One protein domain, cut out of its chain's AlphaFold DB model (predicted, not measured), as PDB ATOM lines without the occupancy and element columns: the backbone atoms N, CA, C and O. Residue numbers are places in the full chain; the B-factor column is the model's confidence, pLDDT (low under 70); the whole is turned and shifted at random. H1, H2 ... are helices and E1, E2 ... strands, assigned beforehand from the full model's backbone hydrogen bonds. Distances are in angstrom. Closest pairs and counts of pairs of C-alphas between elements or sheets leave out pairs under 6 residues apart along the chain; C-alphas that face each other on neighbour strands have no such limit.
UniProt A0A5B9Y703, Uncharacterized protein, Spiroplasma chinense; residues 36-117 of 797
ATOM      1  N   GLU A  36     -36.348  13.128  29.236       49.69
ATOM      2  CA  GLU A  36     -37.133  12.488  28.168       49.69
ATOM      3  C   GLU A  36     -38.633  12.811  28.174       49.69
ATOM      4  O   GLU A  36     -39.223  12.856  27.097       49.69
ATOM      5  N   ASN A  37     -39.261  13.055  29.329       51.06
ATOM      6  CA  ASN A  37     -40.692  13.390  29.363       51.06
ATOM      7  C   ASN A  37     -40.954  14.822  28.868       51.06
ATOM      8  O   ASN A  37     -41.779  15.006  27.978       51.06
ATOM      9  N   GLU A  38     -40.194  15.810  29.347       52.31
ATOM     10  CA  GLU A  38     -40.314  17.205  28.893       52.31
ATOM     11  C   GLU A  38     -39.867  17.376  27.427       52.31
ATOM     12  O   GLU A  38     -40.450  18.154  26.671       52.31
ATOM     13  N   ASN A  39     -38.866  16.606  26.979       62.34
ATOM     14  CA  ASN A  39     -38.416  16.622  25.585       62.34
ATOM     15  C   ASN A  39     -39.451  15.973  24.636       62.34
ATOM     16  O   ASN A  39     -39.701  16.478  23.541       62.34
ATOM     17  N   ARG A  40     -40.148  14.911  25.081       68.31
ATOM     18  CA  ARG A  40     -41.276  14.312  24.339       68.31
ATOM     19  C   ARG A  40     -42.473  15.253  24.226       68.31
ATOM     20  O   ARG A  40     -43.159  15.217  23.206       68.31
ATOM     21  N   GLU A  41     -42.741  16.075  25.237       74.31
ATOM     22  CA  GLU A  41     -43.844  17.043  25.217       74.31
ATOM     23  C   GLU A  41     -43.592  18.179  24.220       74.31
ATOM     24  O   GLU A  41     -44.459  18.454  23.387       74.31
ATOM     25  N   ALA A  42     -42.389  18.764  24.215       74.31
ATOM     26  CA  ALA A  42     -41.999  19.768  23.224       74.31
ATOM     27  C   ALA A  42     -41.984  19.197  21.790       74.31
ATOM     28  O   ALA A  42     -42.485  19.842  20.868       74.31
ATOM     29  N   GLU A  43     -41.493  17.966  21.591       78.81
ATOM     30  CA  GLU A  43     -41.502  17.303  20.278       78.81
ATOM     31  C   GLU A  43     -42.934  16.962  19.815       78.81
ATOM     32  O   GLU A  43     -43.269  17.102  18.634       78.81
ATOM     33  N   ARG A  44     -43.820  16.554  20.734       81.94
ATOM     34  CA  ARG A  44     -45.244  16.321  20.450       81.94
ATOM     35  C   ARG A  44     -45.964  17.620  20.096       81.94
ATOM     36  O   ARG A  44     -46.745  17.617  19.145       81.94
ATOM     37  N   ALA A  45     -45.692  18.708  20.813       83.06
ATOM     38  CA  ALA A  45     -46.244  20.028  20.528       83.06
ATOM     39  C   ALA A  45     -45.781  20.548  19.159       83.06
ATOM     40  O   ALA A  45     -46.617  20.976  18.363       83.06
ATOM     41  N   TYR A  46     -44.489  20.396  18.838       86.06
ATOM     42  CA  TYR A  46     -43.925  20.692  17.517       86.06
ATOM     43  C   TYR A  46     -44.666  19.929  16.410       86.06
ATOM     44  O   TYR A  46     -45.189  20.542  15.483       86.06
ATOM     45  N   ARG A  47     -44.801  18.597  16.534       83.38
ATOM     46  CA  ARG A  47     -45.501  17.760  15.537       83.38
ATOM     47  C   ARG A  47     -46.998  18.051  15.436       83.38
ATOM     48  O   ARG A  47     -47.593  17.804  14.388       83.38
ATOM     49  N   LYS A  48     -47.633  18.478  16.533       87.38
ATOM     50  CA  LYS A  48     -49.051  18.850  16.553       87.38
ATOM     51  C   LYS A  48     -49.242  20.153  15.786       87.38
ATOM     52  O   LYS A  48     -50.032  20.163  14.853       87.38
ATOM     53  N   LEU A  49     -48.485  21.198  16.120       87.88
ATOM     54  CA  LEU A  49     -48.586  22.510  15.478       87.88
ATOM     55  C   LEU A  49     -48.143  22.481  14.010       87.88
ATOM     56  O   LEU A  49     -48.779  23.112  13.172       87.88
ATOM     57  N   SER A  50     -47.123  21.685  13.667       84.12
ATOM     58  CA  SER A  50     -46.615  21.582  12.293       84.12
ATOM     59  C   SER A  50     -47.655  21.087  11.278       84.12
ATOM     60  O   SER A  50     -47.488  21.299  10.085       84.12
ATOM     61  N   ARG A  51     -48.721  20.410  11.732       85.81
ATOM     62  CA  ARG A  51     -49.825  19.936  10.875       85.81
ATOM     63  C   ARG A  51     -50.816  21.031  10.484       85.81
ATOM     64  O   ARG A  51     -51.634  20.790   9.608       85.81
ATOM     65  N   TYR A  52     -50.755  22.189  11.136       85.75
ATOM     66  CA  TYR A  52     -51.691  23.299  10.950       85.75
ATOM     67  C   TYR A  52     -51.004  24.537  10.352       85.75
ATOM     68  O   TYR A  52     -51.532  25.637  10.437       85.75
ATOM     69  N   LEU A  53     -49.812  24.379   9.761       83.06
ATOM     70  CA  LEU A  53     -49.050  25.501   9.194       83.06
ATOM     71  C   LEU A  53     -49.640  26.058   7.902       83.06
ATOM     72  O   LEU A  53     -49.391  27.217   7.589       83.06
ATOM     73  N   ASP A  54     -50.418  25.246   7.190       79.50
ATOM     74  CA  ASP A  54     -51.114  25.662   5.972       79.50
ATOM     75  C   ASP A  54     -52.456  26.355   6.274       79.50
ATOM     76  O   ASP A  54     -53.173  26.735   5.350       79.50
ATOM     77  N   GLU A  55     -52.832  26.502   7.551       83.62
ATOM     78  CA  GLU A  55     -54.036  27.235   7.939       83.62
ATOM     79  C   GLU A  55     -53.751  28.730   8.127       83.62
ATOM     80  O   GLU A  55     -52.752  29.126   8.729       83.62
ATOM     81  N   ASP A  56     -54.681  29.567   7.667       83.31
ATOM     82  CA  ASP A  56     -54.620  31.009   7.881       83.31
ATOM     83  C   ASP A  56     -55.126  31.379   9.282       83.31
ATOM     84  O   ASP A  56     -56.278  31.112   9.641       83.31
ATOM     85  N   TYR A  57     -54.283  32.071  10.049       89.00
ATOM     86  CA  TYR A  57     -54.635  32.632  11.351       89.00
ATOM     87  C   TYR A  57     -54.466  34.152  11.370       89.00
ATOM     88  O   TYR A  57     -53.568  34.703  10.738       89.00
ATOM     89  N   TYR A  58     -55.307  34.837  12.139       89.00
ATOM     90  CA  TYR A  58     -55.409  36.287  12.208       89.00
ATOM     91  C   TYR A  58     -55.368  36.771  13.660       89.00
ATOM     92  O   TYR A  58     -56.105  36.283  14.521       89.00
ATOM     93  N   LEU A  59     -54.519  37.764  13.928       87.81
ATOM     94  CA  LEU A  59     -54.346  38.388  15.241       87.81
ATOM     95  C   LEU A  59     -54.864  39.825  15.222       87.81
ATOM     96  O   LEU A  59     -54.809  40.499  14.198       87.81
ATOM     97  N   GLU A  60     -55.353  40.303  16.363       81.69
ATOM     98  CA  GLU A  60     -55.801  41.694  16.507       81.69
ATOM     99  C   GLU A  60     -54.628  42.678  16.419       81.69
ATOM    100  O   GLU A  60     -54.723  43.721  15.780       81.69
ATOM    101  N   ILE A  61     -53.493  42.306  17.018       85.75
ATOM    102  CA  ILE A  61     -52.235  43.046  16.941       85.75
ATOM    103  C   ILE A  61     -51.109  42.039  16.686       85.75
ATOM    104  O   ILE A  61     -50.927  41.107  17.469       85.75
ATOM    105  N   LEU A  62     -50.308  42.237  15.632       89.56
ATOM    106  CA  LEU A  62     -49.141  41.391  15.320       89.56
ATOM    107  C   LEU A  62     -47.981  41.628  16.297       89.56
ATOM    108  O   LEU A  62     -46.974  42.276  15.979       89.56
ATOM    109  N   ASN A  63     -48.116  41.072  17.499       90.81
ATOM    110  CA  ASN A  63     -47.103  41.089  18.541       90.81
ATOM    111  C   ASN A  63     -46.945  39.711  19.207       90.81
ATOM    112  O   ASN A  63     -47.788  38.824  19.099       90.81
ATOM    113  N   VAL A  64     -45.842  39.555  19.938       91.00
ATOM    114  CA  VAL A  64     -45.486  38.305  20.625       91.00
ATOM    115  C   VAL A  64     -46.539  37.883  21.661       91.00
ATOM    116  O   VAL A  64     -46.793  36.693  21.834       91.00
ATOM    117  N   LYS A  65     -47.182  38.842  22.337       90.56
ATOM    118  CA  LYS A  65     -48.195  38.571  23.368       90.56
ATOM    119  C   LYS A  65     -49.433  37.886  22.777       90.56
ATOM    120  O   LYS A  65     -49.901  36.905  23.348       90.56
ATOM    121  N   GLU A  66     -49.932  38.363  21.640       88.25
ATOM    122  CA  GLU A  66     -51.086  37.774  20.947       88.25
ATOM    123  C   GLU A  66     -50.770  36.377  20.396       88.25
ATOM    124  O   GLU A  66     -51.605  35.477  20.496       88.25
ATOM    125  N   VAL A  67     -49.542  36.153  19.915       91.31
ATOM    126  CA  VAL A  67     -49.086  34.816  19.494       91.31
ATOM    127  C   VAL A  67     -49.063  33.840  20.674       91.31
ATOM    128  O   VAL A  67     -49.532  32.711  20.538       91.31
ATOM    129  N   TYR A  68     -48.606  34.257  21.860       91.69
ATOM    130  CA  TYR A  68     -48.728  33.418  23.060       91.69
ATOM    131  C   TYR A  68     -50.192  33.143  23.433       91.69
ATOM    132  O   TYR A  68     -50.507  32.034  23.862       91.69
ATOM    133  N   GLY A  69     -51.101  34.105  23.243       88.75
ATOM    134  CA  GLY A  69     -52.544  33.895  23.412       88.75
ATOM    135  C   GLY A  69     -53.104  32.822  22.470       88.75
ATOM    136  O   GLY A  69     -53.826  31.923  22.914       88.75
ATOM    137  N   PHE A  70     -52.705  32.864  21.195       91.19
ATOM    138  CA  PHE A  70     -53.029  31.835  20.205       91.19
ATOM    139  C   PHE A  70     -52.494  30.461  20.620       91.19
ATOM    140  O   PHE A  70     -53.250  29.494  20.653       91.19
ATOM    141  N   LEU A  71     -51.220  30.366  21.008       91.56
ATOM    142  CA  LEU A  71     -50.606  29.093  21.394       91.56
ATOM    143  C   LEU A  71     -51.244  28.502  22.658       91.56
ATOM    144  O   LEU A  71     -51.532  27.308  22.695       91.56
ATOM    145  N   ASN A  72     -51.532  29.330  23.667       89.00
ATOM    146  CA  ASN A  72     -52.260  28.900  24.866       89.00
ATOM    147  C   ASN A  72     -53.659  28.368  24.526       89.00
ATOM    148  O   ASN A  72     -54.119  27.410  25.139       89.00
ATOM    149  N   THR A  73     -54.319  28.959  23.528       87.88
ATOM    150  CA  THR A  73     -55.609  28.478  23.016       87.88
ATOM    151  C   THR A  73     -55.460  27.150  22.274       87.88
ATOM    152  O   THR A  73     -56.210  26.209  22.524       87.88
ATOM    153  N   PHE A  74     -54.468  27.049  21.388       89.19
ATOM    154  CA  PHE A  74     -54.206  25.873  20.559       89.19
ATOM    155  C   PHE A  74     -53.841  24.628  21.390       89.19
ATOM    156  O   PHE A  74     -54.256  23.508  21.078       89.19
ATOM    157  N   PHE A  75     -53.083  24.820  22.472       88.88
ATOM    158  CA  PHE A  75     -52.650  23.755  23.380       88.88
ATOM    159  C   PHE A  75     -53.514  23.622  24.640       88.88
ATOM    160  O   PHE A  75     -53.159  22.858  25.533       88.88
ATOM    161  N   ARG A  76     -54.661  24.307  24.718       84.25
ATOM    162  CA  ARG A  76     -55.511  24.342  25.922       84.25
ATOM    163  C   ARG A  76     -55.878  22.956  26.468       84.25
ATOM    164  O   ARG A  76     -55.966  22.780  27.680       84.25
ATOM    165  N   ASP A  77     -56.076  21.979  25.585       81.44
ATOM    166  CA  ASP A  77     -56.480  20.620  25.967       81.44
ATOM    167  C   ASP A  77     -55.295  19.727  26.395       81.44
ATOM    168  O   ASP A  77     -55.490  18.644  26.953       81.44
ATOM    169  N   ASP A  78     -54.054  20.181  26.191       83.50
ATOM    170  CA  ASP A  78     -52.840  19.489  26.620       83.50
ATOM    171  C   ASP A  78     -52.475  19.923  28.053       83.50
ATOM    172  O   ASP A  78     -51.578  20.730  28.271       83.50
ATOM    173  N   LYS A  79     -53.177  19.363  29.052       74.06
ATOM    174  CA  LYS A  79     -53.142  19.765  30.483       74.06
ATOM    175  C   LYS A  79     -51.759  19.904  31.138       74.06
ATOM    176  O   LYS A  79     -51.654  20.576  32.158       74.06
ATOM    177  N   ASN A  80     -50.730  19.262  30.587       74.44
ATOM    178  CA  ASN A  80     -49.370  19.275  31.132       74.44
ATOM    179  C   ASN A  80     -48.407  20.162  30.327       74.44
ATOM    180  O   ASN A  80     -47.245  20.286  30.693       74.44
ATOM    181  N   PHE A  81     -48.863  20.781  29.234       82.81
ATOM    182  CA  PHE A  81     -48.007  21.573  28.363       82.81
ATOM    183  C   PHE A  81     -48.063  23.061  28.722       82.81
ATOM    184  O   PHE A  81     -49.045  23.750  28.448       82.81
ATOM    185  N   ASN A  82     -46.977  23.579  29.297       84.56
ATOM    186  CA  ASN A  82     -46.826  25.011  29.540       84.56
ATOM    187  C   ASN A  82     -46.167  25.700  28.332       84.56
ATOM    188  O   ASN A  82     -44.989  25.477  28.037       84.56
ATOM    189  N   VAL A  83     -46.922  26.551  27.632       88.12
ATOM    190  CA  VAL A  83     -46.476  27.215  26.397       88.12
ATOM    191  C   VAL A  83     -45.261  28.118  26.626       88.12
ATOM    192  O   VAL A  83     -44.308  28.043  25.856       88.12
ATOM    193  N   THR A  84     -45.255  28.960  27.664       84.44
ATOM    194  CA  THR A  84     -44.182  29.955  27.884       84.44
ATOM    195  C   THR A  84     -42.889  29.324  28.406       84.44
ATOM    196  O   THR A  84     -41.782  29.831  28.176       84.44
ATOM    197  N   GLU A  85     -42.999  28.177  29.075       84.06
ATOM    198  CA  GLU A  85     -41.842  27.393  29.503       84.06
ATOM    199  C   GLU A  85     -41.200  26.644  28.334       84.06
ATOM    200  O   GLU A  85     -39.970  26.594  28.273       84.06
ATOM    201  N   ASN A  86     -41.990  26.154  27.372       85.06
ATOM    202  CA  ASN A  86     -41.516  25.253  26.315       85.06
ATOM    203  C   ASN A  86     -41.279  25.909  24.943       85.06
ATOM    204  O   ASN A  86     -40.468  25.394  24.170       85.06
ATOM    205  N   ILE A  87     -41.932  27.034  24.637       89.38
ATOM    206  CA  ILE A  87     -41.839  27.730  23.345       89.38
ATOM    207  C   ILE A  87     -41.323  29.153  23.563       89.38
ATOM    208  O   ILE A  87     -41.848  29.893  24.392       89.38
ATOM    209  N   VAL A  88     -40.305  29.549  22.798       90.75
ATOM    210  CA  VAL A  88     -39.878  30.948  22.665       90.75
ATOM    211  C   VAL A  88     -40.428  31.496  21.358       90.75
ATOM    212  O   VAL A  88     -40.140  30.974  20.286       90.75
ATOM    213  N   VAL A  89     -41.226  32.554  21.452       92.25
ATOM    214  CA  VAL A  89     -41.761  33.273  20.293       92.25
ATOM    215  C   VAL A  89     -40.863  34.472  19.984       92.25
ATOM    216  O   VAL A  89     -40.759  35.393  20.798       92.25
ATOM    217  N   THR A  90     -40.287  34.500  18.785       91.50
ATOM    218  CA  THR A  90     -39.509  35.631  18.265       91.50
ATOM    219  C   THR A  90     -40.222  36.229  17.054       91.50
ATOM    220  O   THR A  90     -40.565  35.508  16.118       91.50
ATOM    221  N   LYS A  91     -40.457  37.546  17.044       90.88
ATOM    222  CA  LYS A  91     -40.971  38.248  15.856       90.88
ATOM    223  C   LYS A  91     -39.818  38.499  14.877       90.88
ATOM    224  O   LYS A  91     -38.788  39.023  15.298       90.88
ATOM    225  N   ASP A  92     -39.982  38.131  13.606       85.94
ATOM    226  CA  ASP A  92     -38.970  38.375  12.569       85.94
ATOM    227  C   ASP A  92     -38.852  39.886  12.302       85.94
ATOM    228  O   ASP A  92     -39.853  40.583  12.135       85.94
ATOM    229  N   SER A  93     -37.626  40.412  12.264       81.50
ATOM    230  CA  SER A  93     -37.368  41.830  11.990       81.50
ATOM    231  C   SER A  93     -37.601  42.223  10.529       81.50
ATOM    232  O   SER A  93     -37.728  43.409  10.238       81.50
ATOM    233  N   TYR A  94     -37.620  41.255   9.608       80.44
ATOM    234  CA  TYR A  94     -37.737  41.494   8.166       80.44
ATOM    235  C   TYR A  94     -39.146  41.236   7.613       80.44
ATOM    236  O   TYR A  94     -39.407  41.553   6.453       80.44
ATOM    237  N   ALA A  95     -40.053  40.673   8.417       81.25
ATOM    238  CA  ALA A  95     -41.433  40.394   8.029       81.25
ATOM    239  C   ALA A  95     -42.384  40.570   9.222       81.25
ATOM    240  O   ALA A  95     -42.423  39.744  10.132       81.25
ATOM    241  N   ASP A  96     -43.201  41.625   9.191       80.88
ATOM    242  CA  ASP A  96     -44.076  42.017  10.308       80.88
ATOM    243  C   ASP A  96     -45.128  40.975  10.711       80.88
ATOM    244  O   ASP A  96     -45.639  41.015  11.833       80.88
ATOM    245  N   ASN A  97     -45.453  40.049   9.810       86.12
ATOM    246  CA  ASN A  97     -46.436  38.988   9.997       86.12
ATOM    247  C   ASN A  97     -45.820  37.620  10.323       86.12
ATOM    248  O   ASN A  97     -46.569  36.663  10.514       86.12
ATOM    249  N   ARG A  98     -44.488  37.505  10.375       90.31
ATOM    250  CA  ARG A  98     -43.787  36.236  10.588       90.31
ATOM    251  C   ARG A  98     -43.247  36.127  12.008       90.31
ATOM    252  O   ARG A  98     -42.564  37.019  12.512       90.31
ATOM    253  N   PHE A  99     -43.509  34.982  12.627       92.12
ATOM    254  CA  PHE A  99     -43.042  34.651  13.966       92.12
ATOM    255  C   PHE A  99     -42.341  33.297  13.954       92.12
ATOM    256  O   PHE A  99     -42.870  32.313  13.433       92.12
ATOM    257  N   THR A 100     -41.154  33.254  14.545       91.06
ATOM    258  CA  THR A 100     -40.386  32.032  14.760       91.06
ATOM    259  C   THR A 100     -40.718  31.479  16.139       91.06
ATOM    260  O   THR A 100     -40.630  32.193  17.139       91.06
ATOM    261  N   LEU A 101     -41.116  30.213  16.185       92.44
ATOM    262  CA  LEU A 101     -41.427  29.467  17.395       92.44
ATOM    263  C   LEU A 101     -40.302  28.468  17.653       92.44
ATOM    264  O   LEU A 101     -40.233  27.433  16.988       92.44
ATOM    265  N   ASP A 102     -39.426  28.786  18.601       88.94
ATOM    266  CA  ASP A 102     -38.305  27.934  18.991       88.94
ATOM    267  C   ASP A 102     -38.715  27.043  20.167       88.94
ATOM    268  O   ASP A 102     -39.009  27.517  21.270       88.94
ATOM    269  N   PHE A 103     -38.737  25.730  19.943       87.44
ATOM    270  CA  PHE A 103     -39.080  24.760  20.978       87.44
ATOM    271  C   PHE A 103     -37.817  24.451  21.791       87.44
ATOM    272  O   PHE A 103     -36.909  23.782  21.309       87.44
ATOM    273  N   LYS A 104     -37.736  24.938  23.039       77.44
ATOM    274  CA  LYS A 104     -36.475  25.002  23.818       77.44
ATOM    275  C   LYS A 104     -35.740  23.663  23.992       77.44
ATOM    276  O   LYS A 104     -34.545  23.672  24.273       77.44
ATOM    277  N   LYS A 105     -36.444  22.529  23.895       68.44
ATOM    278  CA  LYS A 105     -35.903  21.179  24.157       68.44
ATOM    279  C   LYS A 105     -35.959  20.236  22.951       68.44
ATOM    280  O   LYS A 105     -35.109  19.358  22.839       68.44
ATOM    281  N   ALA A 106     -36.884  20.465  22.020       62.91
ATOM    282  CA  ALA A 106     -36.953  19.757  20.748       62.91
ATOM    283  C   ALA A 106     -36.216  20.608  19.712       62.91
ATOM    284  O   ALA A 106     -36.759  21.624  19.312       62.91
ATOM    285  N   ASN A 107     -34.989  20.245  19.320       63.97
ATOM    286  CA  ASN A 107     -34.173  20.974  18.332       63.97
ATOM    287  C   ASN A 107     -34.934  21.223  17.009       63.97
ATOM    288  O   ASN A 107     -34.787  20.473  16.046       63.97
ATOM    289  N   GLY A 108     -35.761  22.263  16.964       73.12
ATOM    290  CA  GLY A 108     -36.705  22.514  15.892       73.12
ATOM    291  C   GLY A 108     -37.387  23.859  16.090       73.12
ATOM    292  O   GLY A 108     -37.908  24.164  17.164       73.12
ATOM    293  N   SER A 109     -37.373  24.659  15.033       83.38
ATOM    294  CA  SER A 109     -38.082  25.926  14.960       83.38
ATOM    295  C   SER A 109     -39.152  25.857  13.880       83.38
ATOM    296  O   SER A 109     -39.007  25.160  12.871       83.38
ATOM    297  N   ILE A 110     -40.261  26.549  14.114       87.69
ATOM    298  CA  ILE A 110     -41.356  26.671  13.155       87.69
ATOM    299  C   ILE A 110     -41.544  28.146  12.834       87.69
ATOM    300  O   ILE A 110     -41.614  28.972  13.736       87.69
ATOM    301  N   ASN A 111     -41.664  28.471  11.549       88.06
ATOM    302  CA  ASN A 111     -42.108  29.790  11.125       88.06
ATOM    303  C   ASN A 111     -43.622  29.760  10.930       88.06
ATOM    304  O   ASN A 111     -44.112  28.963  10.134       88.06
ATOM    305  N   MET A 112     -44.342  30.630  11.634       89.44
ATOM    306  CA  MET A 112     -45.772  30.853  11.437       89.44
ATOM    307  C   MET A 112     -46.020  32.256  10.896       89.44
ATOM    308  O   MET A 112     -45.345  33.213  11.285       89.44
ATOM    309  N   TYR A 113     -47.014  32.366  10.018       90.56
ATOM    310  CA  TYR A 113     -47.465  33.626   9.448       90.56
ATOM    311  C   TYR A 113     -48.862  33.938   9.975       90.56
ATOM    312  O   TYR A 113     -49.748  33.090   9.918       90.56
ATOM    313  N   PHE A 114     -49.052  35.151  10.488       90.88
ATOM    314  CA  PHE A 114     -50.340  35.613  10.995       90.88
ATOM    315  C   PHE A 114     -50.811  36.833  10.208       90.88
ATOM    316  O   PHE A 114     -50.081  37.808  10.049       90.88
ATOM    317  N   GLY A 115     -52.052  36.814   9.735       87.88
ATOM    318  CA  GLY A 115     -52.714  38.005   9.220       87.88
ATOM    319  C   GLY A 115     -53.074  38.983  10.343       87.88
ATOM    320  O   GLY A 115     -53.236  38.598  11.499       87.88
ATOM    321  N   ASN A 116     -53.247  40.259  10.003       85.62
ATOM    322  CA  ASN A 116     -53.935  41.203  10.886       85.62
ATOM    323  C   ASN A 116     -55.445  41.050  10.716       85.62
ATOM    324  O   ASN A 116     -55.938  40.978   9.583       85.62
ATOM    325  N   LYS A 117     -56.180  41.074  11.827       84.81
ATOM    326  CA  LYS A 117     -57.625  41.252  11.775       84.81
ATOM    327  C   LYS A 117     -57.935  42.614  11.170       84.81
ATOM    328  O   LYS A 117     -57.344  43.625  11.533       84.81
TER     329      LYS A 117
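What this domain is: This is residues 36 to 117 of the 797 residues of an uncharacterized protein of Spiroplasma chinense (UniProt A0A5B9Y703). A curled, strongly twisted sheet of four strands wraps round the helix H2, like part of a barrel, while the longer helix H1 runs along the strands E3 and E4. The short helix H3 leads straight into the edge strand E2 and only grazes the sheet. The printed part has 82 residues with three named helices and four named strands, in the order H1 E1 H2 H3 E2 E3 E4; the sheet runs E1 E4 E3 E2, is mixed, and the class is mixed, helices and strands. The whole is compact, with a radius of gyration of the C-alphas of 12.2 A and spans of 37 by 25 by 22 A.

Where its parts are: Start in the sheet with E4, residues 109 to 116, the longest strand at 22.4 A; it ends at C-alpha 116 at (-53.935, 41.203, 10.886). Beside it find E3, residues 98 to 103, 16.2 A long, and then E2, residues 87 to 91, 12.9 A. E1 is residues 57 to 59, 7.0 A. Find C-alpha 36 at (-37.133, 12.488, 28.168); from there H1, residues 36 to 52, runs 25.0 A to C-alpha 52 at (-51.691, 23.299, 10.950). H2 is residues 64 to 74, 15.2 A, and H3 is residues 83 to 86, 5.3 A.

How they stand to each other: E2, E3 and E4 form a meander, each strand the antiparallel neighbour of the one before, in two hairpins. Look at N 90 and O 100, 2.9 A, between E2 and E3, and at N 101 and O 110, 2.8 A, between E3 and E4. E4 pairs with E3 over residues 109 to 113 and with E1 over 114 to 116; E1 and E4 are parallel, with N 115 and O 57 at 2.8 A. E1, H2 H3 and E2 make a split strand-helix-strand unit, two strands of one sheet that are not neighbours, with H2 and H3 between them along the chain and E4 and E3 between them in the sheet; its crossover is right-handed. H2 is on one face of the sheet, in two layers, a helix layer and a sheet layer; its closest C-alpha pair with E2 is Val 64 and Val 89, 6.3 A. H1 is on the sheet at a height of 9.6 A, over E4 and E3, along the strands at 9 degrees to E3 on the local plane; the closest C-alphas of H1 and E3 are those of Ala 42 and Phe 103, 6.2 A. H2 and H3 touch, closest at the C-alphas of Asn 72 and Val 83, 6.2 A. H1 and H3 are close but not clearly touching, with the C-alphas of Ala 42 and Asn 86 at 6.3 A, and H1 and H2 are only just apart, closest 8.3 A. Every O i to N i+4 pair of H2 is within hydrogen-bond range, 11 of 13 are in H1, and H3 is too short for such a pair.

The domain as a whole: The two C-alphas farthest apart are those of Glu 36 and Lys 117, 38.9 A. The printed part has no cut, and no link is long. The mean pLDDT of the printed part is 83.3; look for values under 70 at residues 36 to 40 and 105 to 107.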